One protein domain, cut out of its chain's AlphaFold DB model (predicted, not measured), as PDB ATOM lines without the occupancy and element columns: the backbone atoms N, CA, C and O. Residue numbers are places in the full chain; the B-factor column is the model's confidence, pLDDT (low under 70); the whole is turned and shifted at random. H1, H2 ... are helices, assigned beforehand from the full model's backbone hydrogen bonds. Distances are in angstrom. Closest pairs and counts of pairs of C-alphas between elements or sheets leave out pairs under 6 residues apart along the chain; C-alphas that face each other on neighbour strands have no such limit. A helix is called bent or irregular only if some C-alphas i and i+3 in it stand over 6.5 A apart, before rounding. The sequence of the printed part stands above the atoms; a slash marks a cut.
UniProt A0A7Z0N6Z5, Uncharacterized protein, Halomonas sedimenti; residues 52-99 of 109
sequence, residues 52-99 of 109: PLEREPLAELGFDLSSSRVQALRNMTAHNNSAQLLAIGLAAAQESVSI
ATOM      1  N   PRO A  52     -22.051 -43.425  -5.549       91.69
ATOM      2  CA  PRO A  52     -22.542 -44.769  -5.281       91.69
ATOM      3  C   PRO A  52     -23.288 -44.816  -3.943       91.69
ATOM      4  O   PRO A  52     -22.734 -44.493  -2.895       91.69
ATOM      5  N   LEU A  53     -24.552 -45.246  -3.965       93.44
ATOM      6  CA  LEU A  53     -25.359 -45.447  -2.756       93.44
ATOM      7  C   LEU A  53     -25.094 -46.836  -2.156       93.44
ATOM      8  O   LEU A  53     -26.006 -47.657  -2.011       93.44
ATOM      9  N   GLU A  54     -23.825 -47.079  -1.842       93.62
ATOM     10  CA  GLU A  54     -23.310 -48.268  -1.162       93.62
ATOM     11  C   GLU A  54     -22.645 -47.851   0.152       93.62
ATOM     12  O   GLU A  54     -22.295 -46.686   0.335       93.62
ATOM     13  N   ARG A  55     -22.493 -48.776   1.103       94.50
ATOM     14  CA  ARG A  55     -22.003 -48.410   2.439       94.50
ATOM     15  C   ARG A  55     -20.582 -47.851   2.396       94.50
ATOM     16  O   ARG A  55     -20.345 -46.811   2.997       94.50
ATOM     17  N   GLU A  56     -19.657 -48.553   1.747       95.12
ATOM     18  CA  GLU A  56     -18.238 -48.194   1.756       95.12
ATOM     19  C   GLU A  56     -17.999 -46.813   1.113       95.12
ATOM     20  O   GLU A  56     -17.449 -45.954   1.802       95.12
ATOM     21  N   PRO A  57     -18.511 -46.512  -0.100       93.75
ATOM     22  CA  PRO A  57     -18.348 -45.187  -0.706       93.75
ATOM     23  C   PRO A  57     -19.018 -44.066   0.099       93.75
ATOM     24  O   PRO A  57     -18.510 -42.953   0.180       93.75
ATOM     25  N   LEU A  58     -20.163 -44.340   0.734       95.81
ATOM     26  CA  LEU A  58     -20.812 -43.351   1.597       95.81
ATOM     27  C   LEU A  58     -20.006 -43.080   2.871       95.81
ATOM     28  O   LEU A  58     -19.959 -41.938   3.319       95.81
ATOM     29  N   ALA A  59     -19.361 -44.099   3.438       95.75
ATOM     30  CA  ALA A  59     -18.491 -43.935   4.596       95.75
ATOM     31  C   ALA A  59     -17.243 -43.101   4.260       95.75
ATOM     32  O   ALA A  59     -16.852 -42.268   5.076       95.75
ATOM     33  N   GLU A  60     -16.669 -43.270   3.064       94.69
ATOM     34  CA  GLU A  60     -15.567 -42.434   2.556       94.69
ATOM     35  C   GLU A  60     -15.970 -40.955   2.465       94.69
ATOM     36  O   GLU A  60     -15.213 -40.086   2.889       94.69
ATOM     37  N   LEU A  61     -17.219 -40.682   2.069       94.38
ATOM     38  CA  LEU A  61     -17.819 -39.342   2.064       94.38
ATOM     39  C   LEU A  61     -18.239 -38.831   3.461       94.38
ATOM     40  O   LEU A  61     -18.851 -37.767   3.577       94.38
ATOM     41  N   GLY A  62     -17.967 -39.584   4.534       95.25
ATOM     42  CA  GLY A  62     -18.290 -39.213   5.917       95.25
ATOM     43  C   GLY A  62     -19.698 -39.597   6.395       95.25
ATOM     44  O   GLY A  62     -20.134 -39.136   7.452       95.25
ATOM     45  N   PHE A  63     -20.420 -40.447   5.660       95.38
ATOM     46  CA  PHE A  63     -21.759 -40.928   6.015       95.38
ATOM     47  C   PHE A  63     -21.726 -42.391   6.476       95.38
ATOM     48  O   PHE A  63     -21.970 -43.315   5.699       95.38
ATOM     49  N   ASP A  64     -21.500 -42.612   7.773       95.12
ATOM     50  CA  ASP A  64     -21.590 -43.951   8.368       95.12
ATOM     51  C   ASP A  64     -23.060 -44.364   8.576       95.12
ATOM     52  O   ASP A  64     -23.732 -43.957   9.529       95.12
ATOM     53  N   LEU A  65     -23.598 -45.129   7.622       94.56
ATOM     54  CA  LEU A  65     -24.998 -45.549   7.587       94.56
ATOM     55  C   LEU A  65     -25.149 -47.069   7.700       94.56
ATOM     56  O   LEU A  65     -24.396 -47.874   7.141       94.56
ATOM     57  N   SER A  66     -26.220 -47.490   8.373       94.88
ATOM     58  CA  SER A  66     -26.614 -48.898   8.405       94.88
ATOM     59  C   SER A  66     -27.059 -49.393   7.019       94.88
ATOM     60  O   SER A  66     -27.600 -48.629   6.220       94.88
ATOM     61  N   SER A  67     -26.930 -50.701   6.755       93.81
ATOM     62  CA  SER A  67     -27.372 -51.334   5.495       93.81
ATOM     63  C   SER A  67     -28.828 -51.005   5.184       93.81
ATOM     64  O   SER A  67     -29.181 -50.738   4.040       93.81
ATOM     65  N   SER A  68     -29.685 -51.020   6.209       94.19
ATOM     66  CA  SER A  68     -31.106 -50.722   6.050       94.19
ATOM     67  C   SER A  68     -31.339 -49.266   5.662       94.19
ATOM     68  O   SER A  68     -32.223 -48.994   4.849       94.19
ATOM     69  N   ARG A  69     -30.538 -48.326   6.184       94.56
ATOM     70  CA  ARG A  69     -30.633 -46.918   5.795       94.56
ATOM     71  C   ARG A  69     -30.119 -46.690   4.377       94.56
ATOM     72  O   ARG A  69     -30.803 -46.005   3.624       94.56
ATOM     73  N   VAL A  70     -28.994 -47.300   3.996       94.69
ATOM     74  CA  VAL A  70     -28.468 -47.254   2.618       94.69
ATOM     75  C   VAL A  70     -29.502 -47.797   1.629       94.69
ATOM     76  O   VAL A  70     -29.844 -47.127   0.657       94.69
ATOM     77  N   GLN A  71     -30.104 -48.952   1.927       93.25
ATOM     78  CA  GLN A  71     -31.164 -49.518   1.093       93.25
ATOM     79  C   GLN A  71     -32.387 -48.594   1.006       93.25
ATOM     80  O   GLN A  71     -32.970 -48.442  -0.066       93.25
ATOM     81  N   ALA A  72     -32.770 -47.948   2.113       93.81
ATOM     82  CA  ALA A  72     -33.878 -47.001   2.122       93.81
ATOM     83  C   ALA A  72     -33.599 -45.763   1.256       93.81
ATOM     84  O   ALA A  72     -34.526 -45.276   0.612       93.81
ATOM     85  N   LEU A  73     -32.350 -45.276   1.207       93.75
ATOM     86  CA  LEU A  73     -31.948 -44.115   0.398       93.75
ATOM     87  C   LEU A  73     -32.114 -44.342  -1.108       93.75
ATOM     88  O   LEU A  73     -32.372 -43.383  -1.833       93.75
ATOM     89  N   ARG A  74     -32.058 -45.596  -1.579       90.12
ATOM     90  CA  ARG A  74     -32.308 -45.938  -2.993       90.12
ATOM     91  C   ARG A  74     -33.718 -45.565  -3.454       90.12
ATOM     92  O   ARG A  74     -33.947 -45.382  -4.646       90.12
ATOM     93  N   ASN A  75     -34.666 -45.407  -2.527       90.31
ATOM     94  CA  ASN A  75     -35.973 -44.846  -2.839       90.31
ATOM     95  C   ASN A  75     -35.894 -43.311  -2.937       90.31
ATOM     96  O   ASN A  75     -36.230 -42.590  -1.993       90.31
ATOM     97  N   MET A  76     -35.432 -42.814  -4.086       83.94
ATOM     98  CA  MET A  76     -35.169 -41.386  -4.319       83.94
ATOM     99  C   MET A  76     -36.430 -40.510  -4.335       83.94
ATOM    100  O   MET A  76     -36.336 -39.298  -4.168       83.94
ATOM    101  N   THR A  77     -37.614 -41.100  -4.515       85.56
ATOM    102  CA  THR A  77     -38.889 -40.363  -4.522       85.56
ATOM    103  C   THR A  77     -39.461 -40.164  -3.119       85.56
ATOM    104  O   THR A  77     -40.389 -39.377  -2.931       85.56
ATOM    105  N   ALA A  78     -38.911 -40.851  -2.113       90.81
ATOM    106  CA  ALA A  78     -39.362 -40.713  -0.743       90.81
ATOM    107  C   ALA A  78     -38.870 -39.382  -0.154       90.81
ATOM    108  O   ALA A  78     -37.670 -39.138  -0.013       90.81
ATOM    109  N   HIS A  79     -39.810 -38.512   0.221       88.81
ATOM    110  CA  HIS A  79     -39.509 -37.164   0.714       88.81
ATOM    111  C   HIS A  79     -38.529 -37.156   1.902       88.81
ATOM    112  O   HIS A  79     -37.651 -36.298   1.977       88.81
ATOM    113  N   ASN A  80     -38.615 -38.157   2.782       91.31
ATOM    114  CA  ASN A  80     -37.728 -38.338   3.938       91.31
ATOM    115  C   ASN A  80     -36.256 -38.629   3.578       91.31
ATOM    116  O   ASN A  80     -35.393 -38.574   4.454       91.31
ATOM    117  N   ASN A  81     -35.952 -38.955   2.321       94.06
ATOM    118  CA  ASN A  81     -34.586 -39.173   1.851       94.06
ATOM    119  C   ASN A  81     -33.977 -37.928   1.200       94.06
ATOM    120  O   ASN A  81     -32.757 -37.807   1.179       94.06
ATOM    121  N   SER A  82     -34.802 -36.997   0.710       92.12
ATOM    122  CA  SER A  82     -34.372 -35.863  -0.121       92.12
ATOM    123  C   SER A  82     -33.222 -35.047   0.483       92.12
ATOM    124  O   SER A  82     -32.201 -34.856  -0.172       92.12
ATOM    125  N   ALA A  83     -33.342 -34.632   1.746       94.12
ATOM    126  CA  ALA A  83     -32.316 -33.841   2.425       94.12
ATOM    127  C   ALA A  83     -30.986 -34.600   2.576       94.12
ATOM    128  O   ALA A  83     -29.918 -34.024   2.383       94.12
ATOM    129  N   GLN A  84     -31.040 -35.899   2.882       94.38
ATOM    130  CA  GLN A  84     -29.836 -36.717   3.037       94.38
ATOM    131  C   GLN A  84     -29.181 -37.023   1.684       94.38
ATOM    132  O   GLN A  84     -27.962 -36.968   1.578       94.38
ATOM    133  N   LEU A  85     -29.979 -37.287   0.646       95.31
ATOM    134  CA  LEU A  85     -29.489 -37.471  -0.721       95.31
ATOM    135  C   LEU A  85     -28.836 -36.196  -1.262       95.31
ATOM    136  O   LEU A  85     -27.801 -36.280  -1.914       95.31
ATOM    137  N   LEU A  86     -29.394 -35.022  -0.948       95.25
ATOM    138  CA  LEU A  86     -28.779 -33.742  -1.294       95.25
ATOM    139  C   LEU A  86     -27.431 -33.562  -0.590       95.25
ATOM    140  O   LEU A  86     -26.462 -33.179  -1.235       95.25
ATOM    141  N   ALA A  87     -27.349 -33.868   0.709       96.00
ATOM    142  CA  ALA A  87     -26.098 -33.767   1.459       96.00
ATOM    143  C   ALA A  87     -25.009 -34.696   0.893       96.00
ATOM    144  O   ALA A  87     -23.876 -34.263   0.704       96.00
ATOM    145  N   ILE A  88     -25.371 -35.940   0.560       95.88
ATOM    146  CA  ILE A  88     -24.473 -36.904  -0.093       95.88
ATOM    147  C   ILE A  88     -24.017 -36.376  -1.456       95.88
ATOM    148  O   ILE A  88     -22.829 -36.402  -1.754       95.88
ATOM    149  N   GLY A  89     -24.945 -35.867  -2.273       95.06
ATOM    150  CA  GLY A  89     -24.622 -35.315  -3.589       95.06
ATOM    151  C   GLY A  89     -23.677 -34.116  -3.515       95.06
ATOM    152  O   GLY A  89     -22.749 -34.026  -4.311       95.06
ATOM    153  N   LEU A  90     -23.867 -33.226  -2.536       96.00
ATOM    154  CA  LEU A  90     -22.971 -32.094  -2.297       96.00
ATOM    155  C   LEU A  90     -21.572 -32.549  -1.871       96.00
ATOM    156  O   LEU A  90     -20.594 -32.021  -2.388       96.00
ATOM    157  N   ALA A  91     -21.474 -33.532  -0.972       96.31
ATOM    158  CA  ALA A  91     -20.187 -34.084  -0.550       96.31
ATOM    159  C   ALA A  91     -19.456 -34.761  -1.720       96.31
ATOM    160  O   ALA A  91     -18.308 -34.436  -2.005       96.31
ATOM    161  N   ALA A  92     -20.150 -35.617  -2.477       95.81
ATOM    162  CA  ALA A  92     -19.577 -36.277  -3.647       95.81
ATOM    163  C   ALA A  92     -19.132 -35.271  -4.721       95.81
ATOM    164  O   ALA A  92     -18.092 -35.455  -5.352       95.81
ATOM    165  N   ALA A  93     -19.895 -34.194  -4.931       94.62
ATOM    166  CA  ALA A  93     -19.534 -33.152  -5.888       94.62
ATOM    167  C   ALA A  93     -18.257 -32.404  -5.481       94.62
ATOM    168  O   ALA A  93     -17.457 -32.080  -6.353       94.62
ATOM    169  N   GLN A  94     -18.040 -32.165  -4.183       94.12
ATOM    170  CA  GLN A  94     -16.818 -31.515  -3.692       94.12
ATOM    171  C   GLN A  94     -15.552 -32.328  -3.987       94.12
ATOM    172  O   GLN A  94     -14.504 -31.735  -4.215       94.12
ATOM    173  N   GLU A  95     -15.645 -33.658  -3.997       91.50
ATOM    174  CA  GLU A  95     -14.502 -34.531  -4.291       91.50
ATOM    175  C   GLU A  95     -14.318 -34.798  -5.788       91.50
ATOM    176  O   GLU A  95     -13.192 -34.884  -6.271       91.50
ATOM    177  N   SER A  96     -15.421 -34.951  -6.524       91.75
ATOM    178  CA  SER A  96     -15.388 -35.456  -7.902       91.75
ATOM    179  C   SER A  96     -15.453 -34.379  -8.980       91.75
ATOM    180  O   SER A  96     -15.054 -34.647 -10.110       91.75
ATOM    181  N   VAL A  97     -15.949 -33.174  -8.683       93.44
ATOM    182  CA  VAL A  97     -16.095 -32.103  -9.679       93.44
ATOM    183  C   VAL A  97     -14.922 -31.133  -9.572       93.44
ATOM    184  O   VAL A  97     -14.755 -30.451  -8.565       93.44
ATOM    185  N   SER A  98     -14.143 -31.024 -10.648       92.25
ATOM    186  CA  SER A  98     -13.054 -30.055 -10.778       92.25
ATOM    187  C   SER A  98     -13.373 -29.018 -11.848       92.25
ATOM    188  O   SER A  98     -14.011 -29.324 -12.857       92.25
ATOM    189  N   ILE A  99     -12.871 -27.793 -11.665       90.38
ATOM    190  CA  ILE A  99     -12.947 -26.746 -12.690       90.38
ATOM    191  C   ILE A  99     -12.227 -27.156 -13.981       90.38
ATOM    192  O   ILE A  99     -12.646 -26.783 -15.071       90.38
TER     193      ILE A  99
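AT A GLANCE: This is residues 52 to 99 of the 109 residues of an uncharacterized protein of Halomonas sedimenti (UniProt A0A7Z0N6Z5). The long helix H3 forms one side of an open C, with the short helix H2 making a corner near its beginning and the short helix H1 folded back toward its middle, near Ile 88. The two short helices meet H3 and each other at few places. The printed part has 48 residues with three named helices in the order H1, H2, H3, and no named strand; the class is all helix. The whole is compact, with a radius of gyration of the C-alphas of 10.8 A, yet elongated, spanning 33 by 21 by 13 A.

IN THESE COORDINATES: H3, the longest helix, is residues 79 to 96 and measures 25.7 A from C-alpha 79 at (-39.509, -37.164, 0.714) to C-alpha 96 at (-15.388, -35.456, -7.902). It is irregular: C-alphas 80 and 83 are 7.2 A apart. H2 is residues 67 to 73, 10.0 A long. H1 is residues 55 to 60, 8.8 A long, with C-alpha 55 at (-22.003, -48.410, 2.439).

HOW THE PARTS SIT: H3 and H2 only just touch, with 3 pairs of C-alphas within 8 A, and H3 does so with residues 81 to 85 alone. Their closest C-alphas, Leu 73 and Asn 81, are 5.8 A apart. Their lines are about perpendicular, at 83 degrees, with the line of H3 a rough one. H1 is close to H3 but not clearly touching; the closest C-alphas, Leu 58 and Ile 88, are 7.6 A apart. They run the same way at a steep tilt of 49 degrees. H1 is also close to H2 but not clearly touching, the closest C-alphas being Arg 55 and Val 70 at 6.6 A, and the two are about perpendicular at 80 degrees. In H1 and H2 every O i to N i+4 pair is within hydrogen-bond range; in H3, 12 of 14 are.

THE WHOLE: The C-alphas farthest apart, Ser 68 and Ile 99, are 35.4 A apart. The printed part has no cut. The link from H2 to H3 is tight and that from H1 to H2 is short. The mean pLDDT of the printed part is 93.4, and no printed residue is under 70.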